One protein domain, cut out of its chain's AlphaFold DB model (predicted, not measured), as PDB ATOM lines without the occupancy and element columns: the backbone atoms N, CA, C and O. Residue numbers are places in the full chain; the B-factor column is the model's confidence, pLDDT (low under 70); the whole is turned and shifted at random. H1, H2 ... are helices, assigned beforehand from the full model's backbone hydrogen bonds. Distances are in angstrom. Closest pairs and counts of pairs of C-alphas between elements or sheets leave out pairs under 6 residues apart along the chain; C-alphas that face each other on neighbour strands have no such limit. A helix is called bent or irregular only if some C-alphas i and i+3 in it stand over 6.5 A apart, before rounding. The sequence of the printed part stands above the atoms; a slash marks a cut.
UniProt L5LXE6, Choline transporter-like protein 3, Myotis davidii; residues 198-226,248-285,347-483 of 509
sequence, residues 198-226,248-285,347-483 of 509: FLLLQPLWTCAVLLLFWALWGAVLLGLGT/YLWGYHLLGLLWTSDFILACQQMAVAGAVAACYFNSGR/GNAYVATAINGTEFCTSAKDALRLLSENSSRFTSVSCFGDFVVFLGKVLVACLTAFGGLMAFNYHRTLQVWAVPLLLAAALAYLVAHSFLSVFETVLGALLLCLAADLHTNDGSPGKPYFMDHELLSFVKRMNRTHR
ATOM      1  N   PHE A 198     135.243 104.917 144.984       81.50
ATOM      2  CA  PHE A 198     135.003 103.791 144.081       81.50
ATOM      3  C   PHE A 198     135.910 103.791 142.836       81.50
ATOM      4  O   PHE A 198     136.076 102.735 142.231       81.50
ATOM      5  N   LEU A 199     136.572 104.907 142.484       82.00
ATOM      6  CA  LEU A 199     137.565 104.906 141.396       82.00
ATOM      7  C   LEU A 199     138.772 104.015 141.694       82.00
ATOM      8  O   LEU A 199     139.385 103.502 140.764       82.00
ATOM      9  N   LEU A 200     139.108 103.800 142.969       78.81
ATOM     10  CA  LEU A 200     140.205 102.909 143.353       78.81
ATOM     11  C   LEU A 200     139.884 101.430 143.096       78.81
ATOM     12  O   LEU A 200     140.800 100.616 142.998       78.81
ATOM     13  N   LEU A 201     138.599 101.084 142.952       84.88
ATOM     14  CA  LEU A 201     138.156  99.733 142.604       84.88
ATOM     15  C   LEU A 201     138.173  99.486 141.086       84.88
ATOM     16  O   LEU A 201     138.317  98.345 140.655       84.88
ATOM     17  N   GLN A 202     138.088 100.546 140.275       87.00
ATOM     18  CA  GLN A 202     138.141 100.465 138.813       87.00
ATOM     19  C   GLN A 202     139.344  99.655 138.277       87.00
ATOM     20  O   GLN A 202     139.114  98.731 137.496       87.00
ATOM     21  N   PRO A 203     140.607  99.915 138.683       88.81
ATOM     22  CA  PRO A 203     141.755  99.186 138.141       88.81
ATOM     23  C   PRO A 203     141.776  97.704 138.532       88.81
ATOM     24  O   PRO A 203     142.339  96.898 137.798       88.81
ATOM     25  N   LEU A 204     141.146  97.318 139.650       88.88
ATOM     26  CA  LEU A 204     141.028  95.910 140.049       88.88
ATOM     27  C   LEU A 204     140.129  95.140 139.079       88.88
ATOM     28  O   LEU A 204     140.493  94.049 138.641       88.88
ATOM     29  N   TRP A 205     138.991  95.729 138.706       88.12
ATOM     30  CA  TRP A 205     138.092  95.144 137.715       88.12
ATOM     31  C   TRP A 205     138.757  95.052 136.338       88.12
ATOM     32  O   TRP A 205     138.747  93.988 135.723       88.12
ATOM     33  N   THR A 206     139.412  96.125 135.883       90.31
ATOM     34  CA  THR A 206     140.137  96.123 134.603       90.31
ATOM     35  C   THR A 206     141.254  95.084 134.589       90.31
ATOM     36  O   THR A 206     141.386  94.347 133.616       90.31
ATOM     37  N   CYS A 207     142.023  94.971 135.676       90.62
ATOM     38  CA  CYS A 207     143.069  93.963 135.812       90.62
ATOM     39  C   CYS A 207     142.488  92.545 135.730       90.62
ATOM     40  O   CYS A 207     143.004  91.719 134.984       90.62
ATOM     41  N   ALA A 208     141.374  92.267 136.415       90.94
ATOM     42  CA  ALA A 208     140.710  90.965 136.344       90.94
ATOM     43  C   ALA A 208     140.243  90.622 134.917       90.94
ATOM     44  O   ALA A 208     140.475  89.509 134.446       90.94
ATOM     45  N   VAL A 209     139.639  91.584 134.207       91.38
ATOM     46  CA  VAL A 209     139.205  91.410 132.809       91.38
ATOM     47  C   VAL A 209     140.401  91.191 131.879       91.38
ATOM     48  O   VAL A 209     140.361  90.283 131.051       91.38
ATOM     49  N   LEU A 210     141.479  91.968 132.031       90.25
ATOM     50  CA  LEU A 210     142.707  91.809 131.243       90.25
ATOM     51  C   LEU A 210     143.370  90.453 131.494       90.25
ATOM     52  O   LEU A 210     143.734  89.777 130.538       90.25
ATOM     53  N   LEU A 211     143.480  90.019 132.751       90.19
ATOM     54  CA  LEU A 211     144.050  88.717 133.101       90.19
ATOM     55  C   LEU A 211     143.221  87.563 132.533       90.19
ATOM     56  O   LEU A 211     143.793  86.625 131.982       90.19
ATOM     57  N   LEU A 212     141.889  87.639 132.615       92.75
ATOM     58  CA  LEU A 212     141.001  86.642 132.015       92.75
ATOM     59  C   LEU A 212     141.157  86.603 130.489       92.75
ATOM     60  O   LEU A 212     141.291  85.523 129.912       92.75
ATOM     61  N   PHE A 213     141.175  87.772 129.844       92.88
ATOM     62  CA  PHE A 213     141.387  87.892 128.404       92.88
ATOM     63  C   PHE A 213     142.737  87.296 127.989       92.88
ATOM     64  O   PHE A 213     142.786  86.489 127.066       92.88
ATOM     65  N   TRP A 214     143.819  87.617 128.699       89.81
ATOM     66  CA  TRP A 214     145.164  87.111 128.409       89.81
ATOM     67  C   TRP A 214     145.288  85.613 128.660       89.81
ATOM     68  O   TRP A 214     145.923  84.923 127.867       89.81
ATOM     69  N   ALA A 215     144.672  85.090 129.721       90.12
ATOM     70  CA  ALA A 215     144.646  83.657 129.987       90.12
ATOM     71  C   ALA A 215     143.928  82.902 128.859       90.12
ATOM     72  O   ALA A 215     144.454  81.914 128.347       90.12
ATOM     73  N   LEU A 216     142.769  83.407 128.420       92.25
ATOM     74  CA  LEU A 216     142.036  82.849 127.287       92.25
ATOM     75  C   LEU A 216     142.858  82.938 125.993       92.25
ATOM     76  O   LEU A 216     142.993  81.949 125.280       92.25
ATOM     77  N   TRP A 217     143.443  84.101 125.706       92.00
ATOM     78  CA  TRP A 217     144.230  84.329 124.493       92.00
ATOM     79  C   TRP A 217     145.501  83.477 124.460       92.00
ATOM     80  O   TRP A 217     145.846  82.910 123.426       92.00
ATOM     81  N   GLY A 218     146.170  83.331 125.606       88.56
ATOM     82  CA  GLY A 218     147.319  82.453 125.789       88.56
ATOM     83  C   GLY A 218     146.956  80.979 125.624       88.56
ATOM     84  O   GLY A 218     147.696  80.246 124.973       88.56
ATOM     85  N   ALA A 219     145.798  80.545 126.129       90.38
ATOM     86  CA  ALA A 219     145.299  79.186 125.915       90.38
ATOM     87  C   ALA A 219     145.015  78.906 124.430       90.38
ATOM     88  O   ALA A 219     145.391  77.849 123.923       90.38
ATOM     89  N   VAL A 220     144.418  79.863 123.711       90.12
ATOM     90  CA  VAL A 220     144.215  79.759 122.257       90.12
ATOM     91  C   VAL A 220     145.556  79.719 121.523       90.12
ATOM     92  O   VAL A 220     145.734  78.892 120.632       90.12
ATOM     93  N   LEU A 221     146.529  80.542 121.923       87.00
ATOM     94  CA  LEU A 221     147.869  80.544 121.333       87.00
ATOM     95  C   LEU A 221     148.601  79.216 121.553       87.00
ATOM     96  O   LEU A 221     149.227  78.702 120.630       87.00
ATOM     97  N   LEU A 222     148.496  78.639 122.751       87.50
ATOM     98  CA  LEU A 222     149.021  77.309 123.059       87.50
ATOM     99  C   LEU A 222     148.335  76.238 122.207       87.50
ATOM    100  O   LEU A 222     149.019  75.402 121.626       87.50
ATOM    101  N   GLY A 223     147.005  76.293 122.078       86.50
ATOM    102  CA  GLY A 223     146.243  75.395 121.207       86.50
ATOM    103  C   GLY A 223     146.629  75.519 119.730       86.50
ATOM    104  O   GLY A 223     146.684  74.525 119.016       86.50
ATOM    105  N   LEU A 224     146.959  76.728 119.274       84.38
ATOM    106  CA  LEU A 224     147.488  76.966 117.933       84.38
ATOM    107  C   LEU A 224     148.913  76.445 117.778       84.38
ATOM    108  O   LEU A 224     149.229  75.850 116.758       84.38
ATOM    109  N   GLY A 225     149.770  76.629 118.781       80.75
ATOM    110  CA  GLY A 225     151.138  76.114 118.768       80.75
ATOM    111  C   GLY A 225     151.208  74.585 118.752       80.75
ATOM    112  O   GLY A 225     152.152  74.028 118.201       80.75
ATOM    113  N   THR A 226     150.205  73.905 119.313       85.00
ATOM    114  CA  THR A 226     150.099  72.438 119.310       85.00
ATOM    115  C   THR A 226     149.305  71.883 118.125       85.00
ATOM    116  O   THR A 226     149.289  70.669 117.916       85.00
ATOM    117  N   TYR A 248     150.048  83.076 109.379       80.75
ATOM    118  CA  TYR A 248     149.327  84.358 109.335       80.75
ATOM    119  C   TYR A 248     148.481  84.588 110.595       80.75
ATOM    120  O   TYR A 248     148.304  85.724 111.037       80.75
ATOM    121  N   LEU A 249     148.008  83.503 111.211       82.69
ATOM    122  CA  LEU A 249     147.170  83.549 112.402       82.69
ATOM    123  C   LEU A 249     147.935  84.027 113.646       82.69
ATOM    124  O   LEU A 249     147.331  84.681 114.493       82.69
ATOM    125  N   TRP A 250     149.251  83.790 113.718       81.25
ATOM    126  CA  TRP A 250     150.130  84.355 114.754       81.25
ATOM    127  C   TRP A 250     150.131  85.887 114.744       81.25
ATOM    128  O   TRP A 250     149.964  86.515 115.788       81.25
ATOM    129  N   GLY A 251     150.270  86.499 113.563       82.81
ATOM    130  CA  GLY A 251     150.239  87.957 113.416       82.81
ATOM    131  C   GLY A 251     148.876  88.546 113.786       82.81
ATOM    132  O   GLY A 251     148.808  89.528 114.523       82.81
ATOM    133  N   TYR A 252     147.791  87.901 113.343       86.62
ATOM    134  CA  TYR A 252     146.427  88.280 113.728       86.62
ATOM    135  C   TYR A 252     146.202  88.165 115.244       86.62
ATOM    136  O   TYR A 252     145.617  89.063 115.844       86.62
ATOM    137  N   HIS A 253     146.716  87.109 115.884       87.56
ATOM    138  CA  HIS A 253     146.630  86.941 117.337       87.56
ATOM    139  C   HIS A 253     147.397  88.025 118.092       87.56
ATOM    140  O   HIS A 253     146.886  88.554 119.075       87.56
ATOM    141  N   LEU A 254     148.604  88.381 117.650       84.88
ATOM    142  CA  LEU A 254     149.378  89.438 118.298       84.88
ATOM    143  C   LEU A 254     148.686  90.801 118.160       84.88
ATOM    144  O   LEU A 254     148.551  91.527 119.143       84.88
ATOM    145  N   LEU A 255     148.202  91.127 116.959       88.56
ATOM    146  CA  LEU A 255     147.475  92.371 116.717       88.56
ATOM    147  C   LEU A 255     146.177  92.426 117.533       88.56
ATOM    148  O   LEU A 255     145.905  93.440 118.169       88.56
ATOM    149  N   GLY A 256     145.412  91.332 117.564       88.56
ATOM    150  CA  GLY A 256     144.184  91.223 118.351       88.56
ATOM    151  C   GLY A 256     144.424  91.343 119.857       88.56
ATOM    152  O   GLY A 256     143.635  91.999 120.538       88.56
ATOM    153  N   LEU A 257     145.531  90.793 120.373       87.38
ATOM    154  CA  LEU A 257     145.935  90.940 121.776       87.38
ATOM    155  C   LEU A 257     146.181  92.409 122.128       87.38
ATOM    156  O   LEU A 257     145.610  92.909 123.098       87.38
ATOM    157  N   LEU A 258     147.023  93.092 121.343       85.38
ATOM    158  CA  LEU A 258     147.375  94.495 121.573       85.38
ATOM    159  C   LEU A 258     146.142  95.393 121.451       85.38
ATOM    160  O   LEU A 258     145.862  96.174 122.355       85.38
ATOM    161  N   TRP A 259     145.367  95.214 120.382       87.44
ATOM    162  CA  TRP A 259     144.160  95.987 120.107       87.44
ATOM    163  C   TRP A 259     143.107  95.845 121.206       87.44
ATOM    164  O   TRP A 259     142.576  96.833 121.706       87.44
ATOM    165  N   THR A 260     142.797  94.609 121.601       88.25
ATOM    166  CA  THR A 260     141.753  94.356 122.603       88.25
ATOM    167  C   THR A 260     142.199  94.823 123.985       88.25
ATOM    168  O   THR A 260     141.388  95.360 124.735       88.25
ATOM    169  N   SER A 261     143.488  94.678 124.316       87.00
ATOM    170  CA  SER A 261     144.035  95.197 125.575       87.00
ATOM    171  C   SER A 261     143.932  96.722 125.637       87.00
ATOM    172  O   SER A 261     143.470  97.256 126.644       87.00
ATOM    173  N   ASP A 262     144.296  97.412 124.554       85.12
ATOM    174  CA  ASP A 262     144.185  98.870 124.457       85.12
ATOM    175  C   ASP A 262     142.723  99.332 124.551       85.12
ATOM    176  O   ASP A 262     142.404 100.234 125.318       85.12
ATOM    177  N   PHE A 263     141.800  98.628 123.890       86.25
ATOM    178  CA  PHE A 263     140.364  98.896 123.993       86.25
ATOM    179  C   PHE A 263     139.824  98.756 125.427       86.25
ATOM    180  O   PHE A 263     139.062  99.608 125.895       86.25
ATOM    181  N   ILE A 264     140.221  97.701 126.150       87.25
ATOM    182  CA  ILE A 264     139.835  97.501 127.556       87.25
ATOM    183  C   ILE A 264     140.362  98.658 128.422       87.25
ATOM    184  O   ILE A 264     139.630  99.191 129.261       87.25
ATOM    185  N   LEU A 265     141.606  99.087 128.195       84.75
ATOM    186  CA  LEU A 265     142.213 100.217 128.901       84.75
ATOM    187  C   LEU A 265     141.534 101.551 128.552       84.75
ATOM    188  O   LEU A 265     141.257 102.340 129.455       84.75
ATOM    189  N   ALA A 266     141.174 101.788 127.290       83.81
ATOM    190  CA  ALA A 266     140.427 102.971 126.865       83.81
ATOM    191  C   ALA A 266     139.045 103.049 127.540       83.81
ATOM    192  O   ALA A 266     138.621 104.119 127.986       83.81
ATOM    193  N   CYS A 267     138.362 101.910 127.711       84.62
ATOM    194  CA  CYS A 267     137.106 101.852 128.463       84.62
ATOM    195  C   CYS A 267     137.301 102.267 129.932       84.62
ATOM    196  O   CYS A 267     136.484 103.014 130.476       84.62
ATOM    197  N   GLN A 268     138.400 101.837 130.568       86.94
ATOM    198  CA  GLN A 268     138.770 102.315 131.903       86.94
ATOM    199  C   GLN A 268     138.991 103.832 131.909       86.94
ATOM    200  O   GLN A 268     138.474 104.509 132.800       86.94
ATOM    201  N   GLN A 269     139.737 104.366 130.940       84.88
ATOM    202  CA  GLN A 269     140.037 105.797 130.871       84.88
ATOM    203  C   GLN A 269     138.758 106.635 130.760       84.88
ATOM    204  O   GLN A 269     138.580 107.602 131.498       84.88
ATOM    205  N   MET A 270     137.823 106.223 129.904       82.56
ATOM    206  CA  MET A 270     136.546 106.914 129.732       82.56
ATOM    207  C   MET A 270     135.682 106.872 131.003       82.56
ATOM    208  O   MET A 270     135.122 107.896 131.401       82.56
ATOM    209  N   ALA A 271     135.617 105.724 131.688       86.44
ATOM    210  CA  ALA A 271     134.877 105.588 132.945       86.44
ATOM    211  C   ALA A 271     135.458 106.470 134.066       86.44
ATOM    212  O   ALA A 271     134.719 107.172 134.760       86.44
ATOM    213  N   VAL A 272     136.788 106.474 134.214       86.56
ATOM    214  CA  VAL A 272     137.507 107.313 135.185       86.56
ATOM    215  C   VAL A 272     137.295 108.795 134.881       86.56
ATOM    216  O   VAL A 272     136.931 109.555 135.778       86.56
ATOM    217  N   ALA A 273     137.473 109.204 133.624       85.06
ATOM    218  CA  ALA A 273     137.312 110.589 133.201       85.06
ATOM    219  C   ALA A 273     135.892 111.109 133.457       85.06
ATOM    220  O   ALA A 273     135.729 112.186 134.030       85.06
ATOM    221  N   GLY A 274     134.871 110.321 133.103       82.94
ATOM    222  CA  GLY A 274     133.473 110.671 133.348       82.94
ATOM    223  C   GLY A 274     133.159 110.831 134.837       82.94
ATOM    224  O   GLY A 274     132.516 111.801 135.236       82.94
ATOM    225  N   ALA A 275     133.669 109.931 135.684       85.25
ATOM    226  CA  ALA A 275     133.478 110.022 137.130       85.25
ATOM    227  C   ALA A 275     134.168 111.259 137.738       85.25
ATOM    228  O   ALA A 275     133.578 111.950 138.572       85.25
ATOM    229  N   VAL A 276     135.389 111.579 137.293       85.12
ATOM    230  CA  VAL A 276     136.127 112.776 137.730       85.12
ATOM    231  C   VAL A 276     135.420 114.055 137.292       85.12
ATOM    232  O   VAL A 276     135.248 114.954 138.112       85.12
ATOM    233  N   ALA A 277     134.967 114.132 136.041       84.25
ATOM    234  CA  ALA A 277     134.237 115.289 135.531       84.25
ATOM    235  C   ALA A 277     132.928 115.514 136.301       84.25
ATOM    236  O   ALA A 277     132.658 116.625 136.765       84.25
ATOM    237  N   ALA A 278     132.156 114.447 136.528       82.12
ATOM    238  CA  ALA A 278     130.942 114.507 137.335       82.12
ATOM    239  C   ALA A 278     131.231 114.986 138.767       82.12
ATOM    240  O   ALA A 278     130.513 115.836 139.294       82.12
ATOM    241  N   CYS A 279     132.305 114.494 139.392       83.19
ATOM    242  CA  CYS A 279     132.723 114.944 140.717       83.19
ATOM    243  C   CYS A 279     133.114 116.424 140.734       83.19
ATOM    244  O   CYS A 279     132.680 117.170 141.615       83.19
ATOM    245  N   TYR A 280     133.917 116.854 139.759       82.56
ATOM    246  CA  TYR A 280     134.428 118.216 139.656       82.56
ATOM    247  C   TYR A 280     133.281 119.229 139.555       82.56
ATOM    248  O   TYR A 280     133.173 120.121 140.396       82.56
ATOM    249  N   PHE A 281     132.367 119.041 138.599       82.50
ATOM    250  CA  PHE A 281     131.272 119.989 138.362       82.50
ATOM    251  C   PHE A 281     130.145 119.905 139.400       82.50
ATOM    252  O   PHE A 281     129.420 120.880 139.595       82.50
ATOM    253  N   ASN A 282     130.003 118.784 140.115       76.31
ATOM    254  CA  ASN A 282     129.002 118.650 141.177       76.31
ATOM    255  C   ASN A 282     129.515 119.103 142.560       76.31
ATOM    256  O   ASN A 282     128.717 119.371 143.456       76.31
ATOM    257  N   SER A 283     130.837 119.249 142.739       63.03
ATOM    258  CA  SER A 283     131.450 119.675 144.010       63.03
ATOM    259  C   SER A 283     130.995 121.072 144.466       63.03
ATOM    260  O   SER A 283     130.917 121.316 145.666       63.03
ATOM    261  N   GLY A 284     130.644 121.971 143.538       53.75
ATOM    262  CA  GLY A 284     130.154 123.321 143.851       53.75
ATOM    263  C   GLY A 284     128.712 123.389 144.374       53.75
ATOM    264  O   GLY A 284     128.294 124.435 144.855       53.75
ATOM    265  N   ARG A 285     127.945 122.289 144.302       50.00
ATOM    266  CA  ARG A 285     126.553 122.218 144.790       50.00
ATOM    267  C   ARG A 285     126.418 121.603 146.182       50.00
ATOM    268  O   ARG A 285     125.356 121.694 146.779       50.00
ATOM    269  N   GLY A 347     145.581 110.607 125.800       59.94
ATOM    270  CA  GLY A 347     144.506 110.212 126.727       59.94
ATOM    271  C   GLY A 347     143.497 111.338 127.013       59.94
ATOM    272  O   GLY A 347     142.329 111.088 127.305       59.94
ATOM    273  N   ASN A 348     143.918 112.589 126.814       71.50
ATOM    274  CA  ASN A 348     143.094 113.792 126.858       71.50
ATOM    275  C   ASN A 348     141.910 113.778 125.869       71.50
ATOM    276  O   ASN A 348     140.878 114.374 126.163       71.50
ATOM    277  N   ALA A 349     142.013 113.089 124.728       71.50
ATOM    278  CA  ALA A 349     140.916 112.946 123.772       71.50
ATOM    279  C   ALA A 349     139.785 112.055 124.315       71.50
ATOM    280  O   ALA A 349     138.610 112.407 124.192       71.50
ATOM    281  N   TYR A 350     140.125 110.945 124.981       70.19
ATOM    282  CA  TYR A 350     139.141 110.090 125.658       70.19
ATOM    283  C   TYR A 350     138.457 110.830 126.805       70.19
ATOM    284  O   TYR A 350     137.241 110.740 126.974       70.19
ATOM    285  N   VAL A 351     139.225 111.625 127.553       70.31
ATOM    286  CA  VAL A 351     138.684 112.495 128.599       70.31
ATOM    287  C   VAL A 351     137.712 113.522 128.006       70.31
ATOM    288  O   VAL A 351     136.599 113.666 128.504       70.31
ATOM    289  N   ALA A 352     138.100 114.222 126.940       72.31
ATOM    290  CA  ALA A 352     137.254 115.227 126.298       72.31
ATOM    291  C   ALA A 352     135.959 114.630 125.741       72.31
ATOM    292  O   ALA A 352     134.892 115.217 125.910       72.31
ATOM    293  N   THR A 353     136.047 113.426 125.174       73.25
ATOM    294  CA  THR A 353     134.895 112.639 124.710       73.25
ATOM    295  C   THR A 353     133.940 112.352 125.866       73.25
ATOM    296  O   THR A 353     132.735 112.559 125.740       73.25
ATOM    297  N   ALA A 354     134.471 111.951 127.027       72.38
ATOM    298  CA  ALA A 354     133.671 111.690 128.222       72.38
ATOM    299  C   ALA A 354     132.982 112.951 128.782       72.38
ATOM    300  O   ALA A 354     131.891 112.848 129.337       72.38
ATOM    301  N   ILE A 355     133.609 114.126 128.651       70.19
ATOM    302  CA  ILE A 355     133.075 115.402 129.157       70.19
ATOM    303  C   ILE A 355     132.035 115.994 128.199       70.19
ATOM    304  O   ILE A 355     130.952 116.382 128.632       70.19
ATOM    305  N   ASN A 356     132.363 116.078 126.908       72.31
ATOM    306  CA  ASN A 356     131.550 116.780 125.914       72.31
ATOM    307  C   ASN A 356     130.476 115.885 125.283       72.31
ATOM    308  O   ASN A 356     129.509 116.402 124.727       72.31
ATOM    309  N   GLY A 357     130.643 114.559 125.336       69.38
ATOM    310  CA  GLY A 357     129.731 113.605 124.702       69.38
ATOM    311  C   GLY A 357     129.703 113.696 123.172       69.38
ATOM    312  O   GLY A 357     128.703 113.319 122.564       69.38
ATOM    313  N   THR A 358     130.757 114.228 122.547       72.56
ATOM    314  CA  THR A 358     130.893 114.352 121.086       72.56
ATOM    315  C   THR A 358     131.851 113.300 120.531       72.56
ATOM    316  O   THR A 358     132.644 112.727 121.270       72.56
ATOM    317  N   GLU A 359     131.801 113.055 119.219       75.56
ATOM    318  CA  GLU A 359     132.690 112.114 118.521       75.56
ATOM    319  C   GLU A 359     134.182 112.333 118.851       75.56
ATOM    320  O   GLU A 359     134.629 113.472 119.028       75.56
ATOM    321  N   PHE A 360     134.972 111.249 118.867       69.25
ATOM    322  CA  PHE A 360     136.376 111.258 119.312       69.25
ATOM    323  C   PHE A 360     137.227 112.313 118.596       69.25
ATOM    324  O   PHE A 360     137.954 113.066 119.236       69.25
ATOM    325  N   CYS A 361     137.121 112.411 117.267       69.88
ATOM    326  CA  CYS A 361     137.909 113.361 116.478       69.88
ATOM    327  C   CYS A 361     137.550 114.824 116.782       69.88
ATOM    328  O   CYS A 361     138.431 115.685 116.800       69.88
ATOM    329  N   THR A 362     136.274 115.102 117.049       72.88
ATOM    330  CA  THR A 362     135.805 116.436 117.444       72.88
ATOM    331  C   THR A 362     136.326 116.776 118.837       72.88
ATOM    332  O   THR A 362     136.959 117.812 119.025       72.88
ATOM    333  N   SER A 363     136.178 115.848 119.784       74.56
ATOM    334  CA  SER A 363     136.680 115.990 121.153       74.56
ATOM    335  C   SER A 363     138.200 116.140 121.225       74.56
ATOM    336  O   SER A 363     138.694 116.987 121.964       74.56
ATOM    337  N   ALA A 364     138.959 115.373 120.439       68.75
ATOM    338  CA  ALA A 364     140.415 115.472 120.367       68.75
ATOM    339  C   ALA A 364     140.862 116.860 119.886       68.75
ATOM    340  O   ALA A 364     141.771 117.460 120.461       68.75
ATOM    341  N   LYS A 365     140.193 117.397 118.858       74.56
ATOM    342  CA  LYS A 365     140.470 118.733 118.319       74.56
ATOM    343  C   LYS A 365     140.169 119.830 119.339       74.56
ATOM    344  O   LYS A 365     140.963 120.761 119.479       74.56
ATOM    345  N   ASP A 366     139.059 119.716 120.057       71.38
ATOM    346  CA  ASP A 366     138.668 120.690 121.075       71.38
ATOM    347  C   ASP A 366     139.585 120.625 122.304       71.38
ATOM    348  O   ASP A 366     140.032 121.662 122.793       71.38
ATOM    349  N   ALA A 367     139.961 119.420 122.745       71.19
ATOM    350  CA  ALA A 367     140.938 119.217 123.814       71.19
ATOM    351  C   ALA A 367     142.292 119.839 123.465       71.19
ATOM    352  O   ALA A 367     142.877 120.562 124.272       71.19
ATOM    353  N   LEU A 368     142.770 119.596 122.240       70.38
ATOM    354  CA  LEU A 368     144.027 120.148 121.749       70.38
ATOM    355  C   LEU A 368     143.977 121.679 121.709       70.38
ATOM    356  O   LEU A 368     144.918 122.324 122.161       70.38
ATOM    357  N   ARG A 369     142.875 122.268 121.225       72.19
ATOM    358  CA  ARG A 369     142.683 123.728 121.213       72.19
ATOM    359  C   ARG A 369     142.741 124.311 122.623       72.19
ATOM    360  O   ARG A 369     143.602 125.148 122.883       72.19
ATOM    361  N   LEU A 370     141.934 123.788 123.547       69.19
ATOM    362  CA  LEU A 370     141.869 124.253 124.940       69.19
ATOM    363  C   LEU A 370     143.214 124.134 125.677       69.19
ATOM    364  O   LEU A 370     143.591 125.019 126.453       69.19
ATOM    365  N   LEU A 371     143.955 123.050 125.427       67.19
ATOM    366  CA  LEU A 371     145.284 122.839 126.000       67.19
ATOM    367  C   LEU A 371     146.342 123.727 125.332       67.19
ATOM    368  O   LEU A 371     147.216 124.243 126.027       67.19
ATOM    369  N   SER A 372     146.261 123.947 124.016       65.81
ATOM    370  CA  SER A 372     147.213 124.773 123.260       65.81
ATOM    371  C   SER A 372     147.161 126.250 123.666       65.81
ATOM    372  O   SER A 372     148.206 126.884 123.833       65.81
ATOM    373  N   GLU A 373     145.962 126.771 123.938       65.69
ATOM    374  CA  GLU A 373     145.722 128.169 124.323       65.69
ATOM    375  C   GLU A 373     146.268 128.506 125.724       65.69
ATOM    376  O   GLU A 373     146.627 129.650 126.000       65.69
ATOM    377  N   ASN A 374     146.426 127.500 126.592       57.75
ATOM    378  CA  ASN A 374     146.987 127.627 127.945       57.75
ATOM    379  C   ASN A 374     148.343 126.890 128.123       57.75
ATOM    380  O   ASN A 374     148.815 126.680 129.250       57.75
ATOM    381  N   SER A 375     148.974 126.504 127.007       57.69
ATOM    382  CA  SER A 375     149.954 125.406 126.884       57.69
ATOM    383  C   SER A 375     151.204 125.499 127.751       57.69
ATOM    384  O   SER A 375     151.606 124.510 128.364       57.69
ATOM    385  N   SER A 376     151.833 126.667 127.884       55.78
ATOM    386  CA  SER A 376     153.131 126.723 128.575       55.78
ATOM    387  C   SER A 376     153.047 126.377 130.069       55.78
ATOM    388  O   SER A 376     154.046 125.970 130.668       55.78
ATOM    389  N   ARG A 377     151.866 126.529 130.691       55.81
ATOM    390  CA  ARG A 377     151.684 126.371 132.144       55.81
ATOM    391  C   ARG A 377     151.239 124.970 132.542       55.81
ATOM    392  O   ARG A 377     151.744 124.457 133.535       55.81
ATOM    393  N   PHE A 378     150.337 124.354 131.780       63.06
ATOM    394  CA  PHE A 378     149.764 123.050 132.129       63.06
ATOM    395  C   PHE A 378     150.481 121.880 131.443       63.06
ATOM    396  O   PHE A 378     150.682 120.846 132.079       63.06
ATOM    397  N   THR A 379     150.976 122.050 130.211       63.19
ATOM    398  CA  THR A 379     151.659 120.976 129.465       63.19
ATOM    399  C   THR A 379     152.950 120.535 130.153       63.19
ATOM    400  O   THR A 379     153.198 119.341 130.294       63.19
ATOM    401  N   SER A 380     153.741 121.477 130.689       63.78
ATOM    402  CA  SER A 380     154.955 121.139 131.453       63.78
ATOM    403  C   SER A 380     154.658 120.340 132.729       63.78
ATOM    404  O   SER A 380     155.550 119.651 133.224       63.78
ATOM    405  N   VAL A 381     153.457 120.475 133.292       66.44
ATOM    406  CA  VAL A 381     153.051 119.826 134.545       66.44
ATOM    407  C   VAL A 381     152.461 118.445 134.274       66.44
ATOM    408  O   VAL A 381     152.859 117.493 134.940       66.44
ATOM    409  N   SER A 382     151.588 118.324 133.269       69.12
ATOM    410  CA  SER A 382     151.049 117.034 132.815       69.12
ATOM    411  C   SER A 382     152.171 116.094 132.386       69.12
ATOM    412  O   SER A 382     152.297 115.003 132.925       69.12
ATOM    413  N   CYS A 383     153.078 116.590 131.540       69.44
ATOM    414  CA  CYS A 383     154.212 115.823 131.036       69.44
ATOM    415  C   CYS A 383     155.095 115.283 132.177       69.44
ATOM    416  O   CYS A 383     155.526 114.135 132.150       69.44
ATOM    417  N   PHE A 384     155.304 116.071 133.240       73.19
ATOM    418  CA  PHE A 384     156.005 115.600 134.436       73.19
ATOM    419  C   PHE A 384     155.264 114.450 135.134       73.19
ATOM    420  O   PHE A 384     155.900 113.480 135.547       73.19
ATOM    421  N   GLY A 385     153.944 114.579 135.300       73.19
ATOM    422  CA  GLY A 385     153.096 113.547 135.898       73.19
ATOM    423  C   GLY A 385     153.211 112.224 135.146       73.19
ATOM    424  O   GLY A 385     153.550 111.212 135.756       73.19
ATOM    425  N   ASP A 386     153.055 112.266 133.824       75.88
ATOM    426  CA  ASP A 386     153.132 111.091 132.951       75.88
ATOM    427  C   ASP A 386     154.494 110.385 133.069       75.88
ATOM    428  O   ASP A 386     154.574 109.161 133.182       75.88
ATOM    429  N   PHE A 387     155.591 111.148 133.166       76.25
ATOM    430  CA  PHE A 387     156.922 110.575 133.385       76.25
ATOM    431  C   PHE A 387     157.093 109.903 134.749       76.25
ATOM    432  O   PHE A 387     157.726 108.848 134.834       76.25
ATOM    433  N   VAL A 388     156.574 110.495 135.830       78.25
ATOM    434  CA  VAL A 388     156.656 109.885 137.169       78.25
ATOM    435  C   VAL A 388     155.880 108.576 137.207       78.25
ATOM    436  O   VAL A 388     156.344 107.589 137.781       78.25
ATOM    437  N   VAL A 389     154.712 108.551 136.575       82.00
ATOM    438  CA  VAL A 389     153.876 107.358 136.505       82.00
ATOM    439  C   VAL A 389     154.545 106.279 135.642       82.00
ATOM    440  O   VAL A 389     154.612 105.120 136.058       82.00
ATOM    441  N   PHE A 390     155.145 106.651 134.506       82.75
ATOM    442  CA  PHE A 390     155.989 105.761 133.701       82.75
ATOM    443  C   PHE A 390     157.150 105.160 134.508       82.75
ATOM    444  O   PHE A 390     157.359 103.945 134.479       82.75
ATOM    445  N   LEU A 391     157.863 105.982 135.285       80.12
ATOM    446  CA  LEU A 391     158.949 105.531 136.157       80.12
ATOM    447  C   LEU A 391     158.459 104.495 137.179       80.12
ATOM    448  O   LEU A 391     159.129 103.488 137.400       80.12
ATOM    449  N   GLY A 392     157.276 104.710 137.764       85.06
ATOM    450  CA  GLY A 392     156.639 103.749 138.662       85.06
ATOM    451  C   GLY A 392     156.365 102.400 137.990       85.06
ATOM    452  O   GLY A 392     156.689 101.359 138.563       85.06
ATOM    453  N   LYS A 393     155.840 102.406 136.754       87.50
ATOM    454  CA  LYS A 393     155.560 101.186 135.967       87.50
ATOM    455  C   LYS A 393     156.839 100.374 135.722       87.50
ATOM    456  O   LYS A 393     156.863  99.164 135.946       87.50
ATOM    457  N   VAL A 394     157.913 101.050 135.312       85.25
ATOM    458  CA  VAL A 394     159.227 100.434 135.068       85.25
ATOM    459  C   VAL A 394     159.835  99.884 136.360       85.25
ATOM    460  O   VAL A 394     160.324  98.757 136.374       85.25
ATOM    461  N   LEU A 395     159.779 100.646 137.457       85.19
ATOM    462  CA  LEU A 395     160.342 100.232 138.741       85.19
ATOM    463  C   LEU A 395     159.686  98.946 139.264       85.19
ATOM    464  O   LEU A 395     160.397  98.041 139.695       85.19
ATOM    465  N   VAL A 396     158.354  98.842 139.191       91.31
ATOM    466  CA  VAL A 396     157.625  97.629 139.602       91.31
ATOM    467  C   VAL A 396     158.075  96.420 138.778       91.31
ATOM    468  O   VAL A 396     158.434  95.397 139.358       91.31
ATOM    469  N   ALA A 397     158.144  96.550 137.449       90.00
ATOM    470  CA  ALA A 397     158.585  95.465 136.572       90.00
ATOM    471  C   ALA A 397     160.027  95.012 136.875       90.00
ATOM    472  O   ALA A 397     160.288  93.813 136.967       90.00
ATOM    473  N   CYS A 398     160.951  95.954 137.098       87.62
ATOM    474  CA  CYS A 398     162.343  95.655 137.443       87.62
ATOM    475  C   CYS A 398     162.482  94.944 138.790       87.62
ATOM    476  O   CYS A 398     163.246  93.988 138.899       87.62
ATOM    477  N   LEU A 399     161.749  95.388 139.816       89.56
ATOM    478  CA  LEU A 399     161.784  94.757 141.137       89.56
ATOM    479  C   LEU A 399     161.209  93.338 141.094       89.56
ATOM    480  O   LEU A 399     161.779  92.435 141.706       89.56
ATOM    481  N   THR A 400     160.132  93.114 140.335       92.38
ATOM    482  CA  THR A 400     159.588  91.766 140.137       92.38
ATOM    483  C   THR A 400     160.546  90.875 139.350       92.38
ATOM    484  O   THR A 400     160.751  89.730 139.743       92.38
ATOM    485  N   ALA A 401     161.176  91.386 138.289       90.31
ATOM    486  CA  ALA A 401     162.185  90.640 137.538       90.31
ATOM    487  C   ALA A 401     163.403  90.297 138.411       90.31
ATOM    488  O   ALA A 401     163.892  89.175 138.388       90.31
ATOM    489  N   PHE A 402     163.873  91.221 139.246       89.88
ATOM    490  CA  PHE A 402     164.971  90.935 140.165       89.88
ATOM    491  C   PHE A 402     164.586  89.883 141.215       89.88
ATOM    492  O   PHE A 402     165.309  88.908 141.405       89.88
ATOM    493  N   GLY A 403     163.425  90.033 141.861       90.94
ATOM    494  CA  GLY A 403     162.933  89.063 142.844       90.94
ATOM    495  C   GLY A 403     162.698  87.676 142.239       90.94
ATOM    496  O   GLY A 403     163.100  86.674 142.826       90.94
ATOM    497  N   GLY A 404     162.117  87.617 141.038       90.50
ATOM    498  CA  GLY A 404     161.932  86.381 140.282       90.50
ATOM    499  C   GLY A 404     163.261  85.730 139.909       90.50
ATOM    500  O   GLY A 404     163.421  84.528 140.094       90.50
ATOM    501  N   LEU A 405     164.246  86.519 139.467       88.31
ATOM    502  CA  LEU A 405     165.590  86.021 139.189       88.31
ATOM    503  C   LEU A 405     166.229  85.433 140.449       88.31
ATOM    504  O   LEU A 405     166.779  84.343 140.376       88.31
ATOM    505  N   MET A 406     166.133  86.105 141.601       87.81
ATOM    506  CA  MET A 406     166.670  85.569 142.859       87.81
ATOM    507  C   MET A 406     165.973  84.265 143.264       87.81
ATOM    508  O   MET A 406     166.641  83.317 143.672       87.81
ATOM    509  N   ALA A 407     164.650  84.189 143.106       88.06
ATOM    510  CA  ALA A 407     163.874  82.993 143.422       88.06
ATOM    511  C   ALA A 407     164.229  81.803 142.509       88.06
ATOM    512  O   ALA A 407     164.431  80.691 142.995       88.06
ATOM    513  N   PHE A 408     164.356  82.026 141.197       84.12
ATOM    514  CA  PHE A 408     164.748  80.972 140.255       84.12
ATOM    515  C   PHE A 408     166.226  80.597 140.375       84.12
ATOM    516  O   PHE A 408     166.560  79.420 140.291       84.12
ATOM    517  N   ASN A 409     167.106  81.563 140.649       78.81
ATOM    518  CA  ASN A 409     168.523  81.310 140.910       78.81
ATOM    519  C   ASN A 409     168.730  80.438 142.160       78.81
ATOM    520  O   ASN A 409     169.655  79.629 142.198       78.81
ATOM    521  N   TYR A 410     167.858  80.571 143.166       79.69
ATOM    522  CA  TYR A 410     167.865  79.710 144.349       79.69
ATOM    523  C   TYR A 410     167.458  78.263 144.014       79.69
ATOM    524  O   TYR A 410     168.061  77.313 144.510       79.69
ATOM    525  N   HIS A 411     166.485  78.075 143.116       77.94
ATOM    526  CA  HIS A 411     166.042  76.759 142.643       77.94
ATOM    527  C   HIS A 411     166.701  76.372 141.307       77.94
ATOM    528  O   HIS A 411     166.065  76.360 140.253       77.94
ATOM    529  N   ARG A 412     167.976  75.962 141.365       68.06
ATOM    530  CA  ARG A 412     168.800  75.537 140.208       68.06
ATOM    531  C   ARG A 412     168.262  74.338 139.399       68.06
ATOM    532  O   ARG A 412     168.863  73.959 138.400       68.06
ATOM    533  N   THR A 413     167.153  73.720 139.804       69.88
ATOM    534  CA  THR A 413     166.538  72.584 139.095       69.88
ATOM    535  C   THR A 413     165.807  72.994 137.811       69.88
ATOM    536  O   THR A 413     165.560  72.146 136.956       69.88
ATOM    537  N   LEU A 414     165.477  74.280 137.644       69.50
ATOM    538  CA  LEU A 414     164.859  74.821 136.433       69.50
ATOM    539  C   LEU A 414     165.937  75.251 135.429       69.50
ATOM    540  O   LEU A 414     166.475  76.352 135.519       69.50
ATOM    541  N   GLN A 415     166.229  74.405 134.438       68.00
ATOM    542  CA  GLN A 415     167.241  74.718 133.415       68.00
ATOM    543  C   GLN A 415     166.833  75.850 132.452       68.00
ATOM    544  O   GLN A 415     167.701  76.437 131.815       68.00
ATOM    545  N   VAL A 416     165.538  76.190 132.374       77.81
ATOM    546  CA  VAL A 416     165.006  77.284 131.541       77.81
ATOM    547  C   VAL A 416     164.129  78.204 132.397       77.81
ATOM    548  O   VAL A 416     162.925  77.998 132.531       77.81
ATOM    549  N   TRP A 417     164.737  79.224 133.001       83.62
ATOM    550  CA  TRP A 417     164.059  80.172 133.903       83.62
ATOM    551  C   TRP A 417     163.759  81.534 133.256       83.62
ATOM    552  O   TRP A 417     162.905  82.272 133.746       83.62
ATOM    553  N   ALA A 418     164.402  81.863 132.131       84.62
ATOM    554  CA  ALA A 418     164.247  83.157 131.465       84.62
ATOM    555  C   ALA A 418     162.811  83.413 130.966       84.62
ATOM    556  O   ALA A 418     162.288  84.512 131.131       84.62
ATOM    557  N   VAL A 419     162.143  82.400 130.402       83.94
ATOM    558  CA  VAL A 419     160.771  82.541 129.878       83.94
ATOM    559  C   VAL A 419     159.745  82.789 131.000       83.94
ATOM    560  O   VAL A 419     159.029  83.790 130.917       83.94
ATOM    561  N   PRO A 420     159.685  81.977 132.081       87.06
ATOM    562  CA  PRO A 420     158.843  82.281 133.242       87.06
ATOM    563  C   PRO A 420     159.139  83.648 133.866       87.06
ATOM    564  O   PRO A 420     158.219  84.344 134.293       87.06
ATOM    565  N   LEU A 421     160.412  84.053 133.891       89.56
ATOM    566  CA  LEU A 421     160.823  85.346 134.425       89.56
ATOM    567  C   LEU A 421     160.280  86.518 133.599       89.56
ATOM    568  O   LEU A 421     159.719  87.459 134.159       89.56
ATOM    569  N   LEU A 422     160.415  86.450 132.272       87.69
ATOM    570  CA  LEU A 422     159.872  87.458 131.361       87.69
ATOM    571  C   LEU A 422     158.347  87.536 131.458       87.69
ATOM    572  O   LEU A 422     157.793  88.634 131.464       87.69
ATOM    573  N   LEU A 423     157.669  86.393 131.603       85.94
ATOM    574  CA  LEU A 423     156.223  86.352 131.809       85.94
ATOM    575  C   LEU A 423     155.823  87.022 133.133       85.94
ATOM    576  O   LEU A 423     154.908  87.844 133.150       85.94
ATOM    577  N   ALA A 424     156.531  86.731 134.227       90.19
ATOM    578  CA  ALA A 424     156.291  87.365 135.522       90.19
ATOM    579  C   ALA A 424     156.523  88.886 135.472       90.19
ATOM    580  O   ALA A 424     155.714  89.651 135.998       90.19
ATOM    581  N   ALA A 425     157.584  89.337 134.796       89.88
ATOM    582  CA  ALA A 425     157.869  90.757 134.602       89.88
ATOM    583  C   ALA A 425     156.794  91.456 133.746       89.88
ATOM    584  O   ALA A 425     156.369  92.563 134.079       89.88
ATOM    585  N   ALA A 426     156.308  90.803 132.685       86.56
ATOM    586  CA  ALA A 426     155.226  91.318 131.847       86.56
ATOM    587  C   ALA A 426     153.903  91.439 132.623       86.56
ATOM    588  O   ALA A 426     153.233  92.468 132.537       86.56
ATOM    589  N   LEU A 427     153.558  90.436 133.438       87.62
ATOM    590  CA  LEU A 427     152.384  90.482 134.317       87.62
ATOM    591  C   LEU A 427     152.505  91.597 135.364       87.62
ATOM    592  O   LEU A 427     151.548  92.334 135.591       87.62
ATOM    593  N   ALA A 428     153.683  91.775 135.965       92.31
ATOM    594  CA  ALA A 428     153.922  92.865 136.907       92.31
ATOM    595  C   ALA A 428     153.788  94.243 136.248       92.31
ATOM    596  O   ALA A 428     153.159  95.136 136.816       92.31
ATOM    597  N   TYR A 429     154.321  94.406 135.032       90.25
ATOM    598  CA  TYR A 429     154.149  95.629 134.252       90.25
ATOM    599  C   TYR A 429     152.674  95.891 133.928       90.25
ATOM    600  O   TYR A 429     152.225  97.026 134.048       90.25
ATOM    601  N   LEU A 430     151.903  94.860 133.570       84.94
ATOM    602  CA  LEU A 430     150.471  94.972 133.281       84.94
ATOM    603  C   LEU A 430     149.675  95.434 134.504       84.94
ATOM    604  O   LEU A 430     148.854  96.351 134.410       84.94
ATOM    605  N   VAL A 431     149.936  94.817 135.659       89.75
ATOM    606  CA  VAL A 431     149.332  95.221 136.932       89.75
ATOM    607  C   VAL A 431     149.693  96.678 137.201       89.75
ATOM    608  O   VAL A 431     148.801  97.508 137.358       89.75
ATOM    609  N   ALA A 432     150.981  97.023 137.152       91.69
ATOM    610  CA  ALA A 432     151.427  98.394 137.352       91.69
ATOM    611  C   ALA A 432     150.737  99.362 136.379       91.69
ATOM    612  O   ALA A 432     150.212 100.378 136.817       91.69
ATOM    613  N   HIS A 433     150.657  99.033 135.088       87.88
ATOM    614  CA  HIS A 433     150.004  99.845 134.066       87.88
ATOM    615  C   HIS A 433     148.515 100.068 134.361       87.88
ATOM    616  O   HIS A 433     148.040 101.198 134.268       87.88
ATOM    617  N   SER A 434     147.791  99.030 134.783       86.50
ATOM    618  CA  SER A 434     146.355  99.105 135.085       86.50
ATOM    619  C   SER A 434     146.062 100.074 136.232       86.50
ATOM    620  O   SER A 434     145.172 100.913 136.117       86.50
ATOM    621  N   PHE A 435     146.844 100.010 137.315       88.31
ATOM    622  CA  PHE A 435     146.684 100.900 138.471       88.31
ATOM    623  C   PHE A 435     147.209 102.312 138.205       88.31
ATOM    624  O   PHE A 435     146.557 103.300 138.532       88.31
ATOM    625  N   LEU A 436     148.397 102.413 137.617       86.81
ATOM    626  CA  LEU A 436     149.092 103.681 137.441       86.81
ATOM    627  C   LEU A 436     148.468 104.544 136.329       86.81
ATOM    628  O   LEU A 436     148.463 105.765 136.453       86.81
ATOM    629  N   SER A 437     147.841 103.943 135.313       83.62
ATOM    630  CA  SER A 437     147.085 104.679 134.279       83.62
ATOM    631  C   SER A 437     145.835 105.394 134.809       83.62
ATOM    632  O   SER A 437     145.404 106.392 134.227       83.62
ATOM    633  N   VAL A 438     145.258 104.949 135.935       86.12
ATOM    634  CA  VAL A 438     144.154 105.672 136.590       86.12
ATOM    635  C   VAL A 438     144.630 107.048 137.042       86.12
ATOM    636  O   VAL A 438     143.931 108.030 136.819       86.12
ATOM    637  N   PHE A 439     145.834 107.145 137.612       83.56
ATOM    638  CA  PHE A 439     146.394 108.428 138.044       83.56
ATOM    639  C   PHE A 439     146.628 109.382 136.866       83.56
ATOM    640  O   PHE A 439     146.262 110.549 136.974       83.56
ATOM    641  N   GLU A 440     147.164 108.886 135.745       81.56
ATOM    642  CA  GLU A 440     147.314 109.659 134.495       81.56
ATOM    643  C   GLU A 440     145.956 110.194 134.018       81.56
ATOM    644  O   GLU A 440     145.800 111.383 133.748       81.56
ATOM    645  N   THR A 441     144.937 109.333 134.007       83.88
ATOM    646  CA  THR A 441     143.597 109.704 133.537       83.88
ATOM    647  C   THR A 441     142.915 110.706 134.464       83.88
ATOM    648  O   THR A 441     142.326 111.673 133.988       83.88
ATOM    649  N   VAL A 442     142.991 110.513 135.788       85.19
ATOM    650  CA  VAL A 442     142.423 111.459 136.765       85.19
ATOM    651  C   VAL A 442     143.108 112.813 136.634       85.19
ATOM    652  O   VAL A 442     142.431 113.840 136.626       85.19
ATOM    653  N   LEU A 443     144.435 112.827 136.500       80.50
ATOM    654  CA  LEU A 443     145.189 114.058 136.322       80.50
ATOM    655  C   LEU A 443     144.775 114.793 135.039       80.50
ATOM    656  O   LEU A 443     144.443 115.977 135.102       80.50
ATOM    657  N   GLY A 444     144.737 114.093 133.901       80.19
ATOM    658  CA  GLY A 444     144.293 114.653 132.623       80.19
ATOM    659  C   GLY A 444     142.851 115.167 132.681       80.19
ATOM    660  O   GLY A 444     142.570 116.283 132.248       80.19
ATOM    661  N   ALA A 445     141.950 114.411 133.314       83.44
ATOM    662  CA  ALA A 445     140.557 114.800 133.512       83.44
ATOM    663  C   ALA A 445     140.393 116.057 134.361       83.44
ATOM    664  O   ALA A 445     139.649 116.959 133.976       83.44
ATOM    665  N   LEU A 446     141.116 116.162 135.476       82.19
ATOM    666  CA  LEU A 446     141.093 117.355 136.319       82.19
ATOM    667  C   LEU A 446     141.642 118.579 135.589       82.19
ATOM    668  O   LEU A 446     141.048 119.651 135.677       82.19
ATOM    669  N   LEU A 447     142.754 118.429 134.865       78.62
ATOM    670  CA  LEU A 447     143.349 119.524 134.100       78.62
ATOM    671  C   LEU A 447     142.431 119.991 132.970       78.62
ATOM    672  O   LEU A 447     142.310 121.195 132.751       78.62
ATOM    673  N   LEU A 448     141.749 119.066 132.292       78.75
ATOM    674  CA  LEU A 448     140.815 119.410 131.227       78.75
ATOM    675  C   LEU A 448     139.538 120.068 131.769       78.75
ATOM    676  O   LEU A 448     139.113 121.091 131.234       78.75
ATOM    677  N   CYS A 449     138.969 119.553 132.865       80.50
ATOM    678  CA  CYS A 449     137.838 120.194 133.548       80.50
ATOM    679  C   CYS A 449     138.204 121.605 134.020       80.50
ATOM    680  O   CYS A 449     137.428 122.541 133.843       80.50
ATOM    681  N   LEU A 450     139.412 121.773 134.564       79.31
ATOM    682  CA  LEU A 450     139.941 123.066 134.978       79.31
ATOM    683  C   LEU A 450     140.106 124.027 133.794       79.31
ATOM    684  O   LEU A 450     139.744 125.193 133.904       79.31
ATOM    685  N   ALA A 451     140.643 123.557 132.667       76.94
ATOM    686  CA  ALA A 451     140.790 124.374 131.465       76.94
ATOM    687  C   ALA A 451     139.424 124.820 130.916       76.94
ATOM    688  O   ALA A 451     139.250 125.995 130.590       76.94
ATOM    689  N   ALA A 452     138.440 123.917 130.881       78.81
ATOM    690  CA  ALA A 452     137.076 124.227 130.460       78.81
ATOM    691  C   ALA A 452     136.382 125.230 131.404       78.81
ATOM    692  O   ALA A 452     135.719 126.161 130.941       78.81
ATOM    693  N   ASP A 453     136.572 125.078 132.719       81.31
ATOM    694  CA  ASP A 453     136.057 125.987 133.753       81.31
ATOM    695  C   ASP A 453     136.673 127.389 133.620       81.31
ATOM    696  O   ASP A 453     135.951 128.382 133.604       81.31
ATOM    697  N   LEU A 454     137.994 127.479 133.414       77.88
ATOM    698  CA  LEU A 454     138.702 128.746 133.187       77.88
ATOM    699  C   LEU A 454     138.302 129.450 131.884       77.88
ATOM    700  O   LEU A 454     138.384 130.673 131.809       77.88
ATOM    701  N   HIS A 455     137.918 128.692 130.858       78.81
ATOM    702  CA  HIS A 455     137.478 129.250 129.581       78.81
ATOM    703  C   HIS A 455     136.025 129.752 129.639       78.81
ATOM    704  O   HIS A 455     135.682 130.762 129.027       78.81
ATOM    705  N   THR A 456     135.156 129.049 130.367       79.44
ATOM    706  CA  THR A 456     133.706 129.311 130.365       79.44
ATOM    707  C   THR A 456     133.279 130.304 131.447       79.44
ATOM    708  O   THR A 456     132.345 131.086 131.238       79.44
ATOM    709  N   ASN A 457     133.957 130.280 132.597       81.38
ATOM    710  CA  ASN A 457     133.624 131.079 133.769       81.38
ATOM    711  C   ASN A 457     134.676 132.168 133.993       81.38
ATOM    712  O   ASN A 457     135.868 131.947 133.817       81.38
ATOM    713  N   ASP A 458     134.233 133.360 134.389       79.44
ATOM    714  CA  ASP A 458     135.100 134.516 134.645       79.44
ATOM    715  C   ASP A 458     135.276 134.800 136.149       79.44
ATOM    716  O   ASP A 458     136.156 135.571 136.544       79.44
ATOM    717  N   GLY A 459     134.495 134.134 137.006       74.38
ATOM    718  CA  GLY A 459     134.485 134.344 138.452       74.38
ATOM    719  C   GLY A 459     133.568 135.480 138.901       74.38
ATOM    720  O   GLY A 459     133.620 135.872 140.067       74.38
ATOM    721  N   SER A 460     132.741 136.020 138.001       76.75
ATOM    722  CA  SER A 460     131.676 136.960 138.348       76.75
ATOM    723  C   SER A 460     130.566 136.255 139.148       76.75
ATOM    724  O   SER A 460     130.398 135.040 139.033       76.75
ATOM    725  N   PRO A 461     129.747 136.983 139.932       71.38
ATOM    726  CA  PRO A 461     128.616 136.384 140.650       71.38
ATOM    727  C   PRO A 461     127.576 135.720 139.725       71.38
ATOM    728  O   PRO A 461     126.798 134.895 140.192       71.38
ATOM    729  N   GLY A 462     127.569 136.042 138.423       71.94
ATOM    730  CA  GLY A 462     126.733 135.370 137.422       71.94
ATOM    731  C   GLY A 462     127.370 134.123 136.791       71.94
ATOM    732  O   GLY A 462     126.645 133.298 136.240       71.94
ATOM    733  N   LYS A 463     128.701 133.980 136.862       79.06
ATOM    734  CA  LYS A 463     129.477 132.844 136.334       79.06
ATOM    735  C   LYS A 463     130.666 132.509 137.259       79.06
ATOM    736  O   LYS A 463     131.824 132.743 136.891       79.06
ATOM    737  N   PRO A 464     130.407 132.012 138.484       80.56
ATOM    738  CA  PRO A 464     131.472 131.633 139.405       80.56
ATOM    739  C   PRO A 464     132.220 130.393 138.897       80.56
ATOM    740  O   PRO A 464     131.651 129.555 138.198       80.56
ATOM    741  N   TYR A 465     133.492 130.257 139.271       80.00
ATOM    742  CA  TYR A 465     134.258 129.040 138.990       80.00
ATOM    743  C   TYR A 465     133.720 127.850 139.794       80.00
ATOM    744  O   TYR A 465     133.357 128.009 140.962       80.00
ATOM    745  N   PHE A 466     133.740 126.655 139.200       79.25
ATOM    746  CA  PHE A 466     133.367 125.411 139.887       79.25
ATOM    747  C   PHE A 466     134.512 124.836 140.737       79.25
ATOM    748  O   PHE A 466     134.265 124.059 141.662       79.25
ATOM    749  N   MET A 467     135.764 125.208 140.441       77.06
ATOM    750  CA  MET A 467     136.944 124.747 141.181       77.06
ATOM    751  C   MET A 467     136.949 125.151 142.661       77.06
ATOM    752  O   MET A 467     136.509 126.238 143.035       77.06
ATOM    753  N   ASP A 468     137.559 124.315 143.508       73.56
ATOM    754  CA  ASP A 468     137.754 124.665 144.915       73.56
ATOM    755  C   ASP A 468     138.838 125.748 145.114       73.56
ATOM    756  O   ASP A 468     139.692 126.011 144.258       73.56
ATOM    757  N   HIS A 469     138.811 126.400 146.280       72.38
ATOM    758  CA  HIS A 469     139.759 127.468 146.614       72.38
ATOM    759  C   HIS A 469     141.229 127.013 146.596       72.38
ATOM    760  O   HIS A 469     142.123 127.827 146.344       72.38
ATOM    761  N   GLU A 470     141.494 125.728 146.842       70.56
ATOM    762  CA  GLU A 470     142.841 125.159 146.852       70.56
ATOM    763  C   GLU A 470     143.400 125.061 145.429       70.56
ATOM    764  O   GLU A 470     144.494 125.576 145.170       70.56
ATOM    765  N   LEU A 471     142.617 124.530 144.486       72.50
ATOM    766  CA  LEU A 471     142.963 124.447 143.071       72.50
ATOM    767  C   LEU A 471     143.108 125.840 142.445       72.50
ATOM    768  O   LEU A 471     144.086 126.113 141.745       72.50
ATOM    769  N   LEU A 472     142.224 126.778 142.798       75.62
ATOM    770  CA  LEU A 472     142.341 128.175 142.372       75.62
ATOM    771  C   LEU A 472     143.644 128.819 142.879       75.62
ATOM    772  O   LEU A 472     144.317 129.564 142.157       75.62
ATOM    773  N   SER A 473     144.033 128.538 144.128       73.50
ATOM    774  CA  SER A 473     145.289 129.033 144.702       73.50
ATOM    775  C   SER A 473     146.524 128.430 144.018       73.50
ATOM    776  O   SER A 473     147.550 129.106 143.879       73.50
ATOM    777  N   PHE A 474     146.433 127.171 143.581       75.12
ATOM    778  CA  PHE A 474     147.469 126.472 142.825       75.12
ATOM    779  C   PHE A 474     147.651 127.108 141.442       75.12
ATOM    780  O   PHE A 474     148.757 127.534 141.106       75.12
ATOM    781  N   VAL A 475     146.561 127.324 140.700       74.50
ATOM    782  CA  VAL A 475     146.580 128.026 139.402       74.50
ATOM    783  C   VAL A 475     147.157 129.438 139.535       74.50
ATOM    784  O   VAL A 475     148.045 129.832 138.775       74.50
ATOM    785  N   LYS A 476     146.736 130.201 140.554       73.75
ATOM    786  CA  LYS A 476     147.289 131.541 140.828       73.75
ATOM    787  C   LYS A 476     148.792 131.504 141.125       73.75
ATOM    788  O   LYS A 476     149.515 132.409 140.700       73.75
ATOM    789  N   ARG A 477     149.287 130.480 141.831       71.12
ATOM    790  CA  ARG A 477     150.727 130.278 142.072       71.12
ATOM    791  C   ARG A 477     151.478 129.965 140.788       71.12
ATOM    792  O   ARG A 477     152.477 130.636 140.539       71.12
ATOM    793  N   MET A 478     150.976 129.044 139.965       67.00
ATOM    794  CA  MET A 478     151.565 128.717 138.660       67.00
ATOM    795  C   MET A 478     151.668 129.949 137.749       67.00
ATOM    796  O   MET A 478     152.696 130.181 137.111       67.00
ATOM    797  N   ASN A 479     150.644 130.809 137.760       66.12
ATOM    798  CA  ASN A 479     150.649 132.068 137.013       66.12
ATOM    799  C   ASN A 479     151.724 133.052 137.514       66.12
ATOM    800  O   ASN A 479     152.345 133.755 136.715       66.12
ATOM    801  N   ARG A 480     151.983 133.100 138.829       63.75
ATOM    802  CA  ARG A 480     153.020 133.962 139.429       63.75
ATOM    803  C   ARG A 480     154.440 133.468 139.152       63.75
ATOM    804  O   ARG A 480     155.323 134.299 138.947       63.75
ATOM    805  N   THR A 481     154.680 132.158 139.144       57.09
ATOM    806  CA  THR A 481     155.992 131.581 138.797       57.09
ATOM    807  C   THR A 481     156.321 131.762 137.320       57.09
ATOM    808  O   THR A 481     157.463 132.084 137.004       57.09
ATOM    809  N   HIS A 482     155.337 131.659 136.421       53.19
ATOM    810  CA  HIS A 482     155.546 131.900 134.988       53.19
ATOM    811  C   HIS A 482     155.867 133.373 134.672       53.19
ATOM    812  O   HIS A 482     156.704 133.663 133.822       53.19
ATOM    813  N   ARG A 483     155.252 134.331 135.382       51.12
ATOM    814  CA  ARG A 483     155.497 135.775 135.182       51.12
ATOM    815  C   ARG A 483     156.865 136.253 135.709       51.12
ATOM    816  O   ARG A 483     157.239 137.391 135.461       51.12
TER     817      ARG A 483
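AT A GLANCE: This is residues 198 to 226, 248 to 285 and 347 to 483 of the 509 residues of the protein "Choline transporter-like protein 3" of Myotis davidii (UniProt L5LXE6). Two pairs of long antiparallel helices, H5 with H6 and H1 with H2, spread apart as a V, with H6 in the middle of the contacts. H3 and H4 pack where the V closes, H3 on H2 and H6, while H7 lies crosswise at that end of the rod. The printed part has 204 residues, with seven named helices in the order H1 to H7 and no named strand, and is all helix. It is loose, with a radius of gyration of the C-alphas of 21.3 A and spans of 73 by 35 by 29 A.

IN THESE COORDINATES: Find C-alpha 418 at (164.247, 83.157, 131.465); from there H6, residues 418 to 456, runs 55.4 A to C-alpha 456 at (133.706, 129.311, 130.365), with a kink of 27 degrees near residue 434. Before it comes H5, residues 375 to 410, 52.1 A long. H2, residues 248 to 285, spans 56.6 A and is only just irregular: C-alphas 281 and 284 are 6.52 A apart. H1, residues 202 to 225, begins at (138.141, 100.465, 138.813) and spans 34.1 A. Look for the shorter H3 at residues 347 to 356, H4 at 360 to 373 and H7 at 469 to 482.

HOW THE PARTS SIT: Start at the hub, H6, which touches five helices. With H5 it forms a helical hairpin at a shallow tilt of 16 degrees, the closest C-alphas being those of Ala 397 and Tyr 429, 5.0 A apart. H1, H2 and H6 form a bundle, three helices that touch one another. H1 and H2 run opposite ways at a shallow tilt of 6 degrees, closest at the C-alphas of Leu 210 and Ser 261, 6.7 A. H1 touches H6 with residues 203 to 207 alone, closest at C-alphas 203 and 435, 5.2 A. H2 touches H6 with residues 265 to 280 alone, closest at C-alphas 273 and 445, 5.3 A. H3 touches H6, closest at C-alphas 351 and 445, 5.7 A, and stands about perpendicular to H4, at 76 degrees. H7 only just touches H5, with 3 pairs of C-alphas within 8 A, closest at C-alphas 377 and 478, 6.9 A. H5 is apart from H1 and H2. Every O i to N i+4 pair is within hydrogen-bond range in H1, H3, H4 and H7; the counts are 32 of 34 in H2, 29 of 32 in H5 and 33 of 35 in H6.

THE WHOLE: The C-alphas farthest apart, of Thr 413 and Gly 462, are 74.4 A apart. Two cuts leave out residues 227 to 247, with a gap of 15.6 A, and 286 to 346, with 28.2 A. The link from H6 to H7 is long, and residues 410 to 415 stand free. Mean pLDDT of the printed part is 79.6; 32 residues are under 70, among them 370 to 383 and 478 to 483.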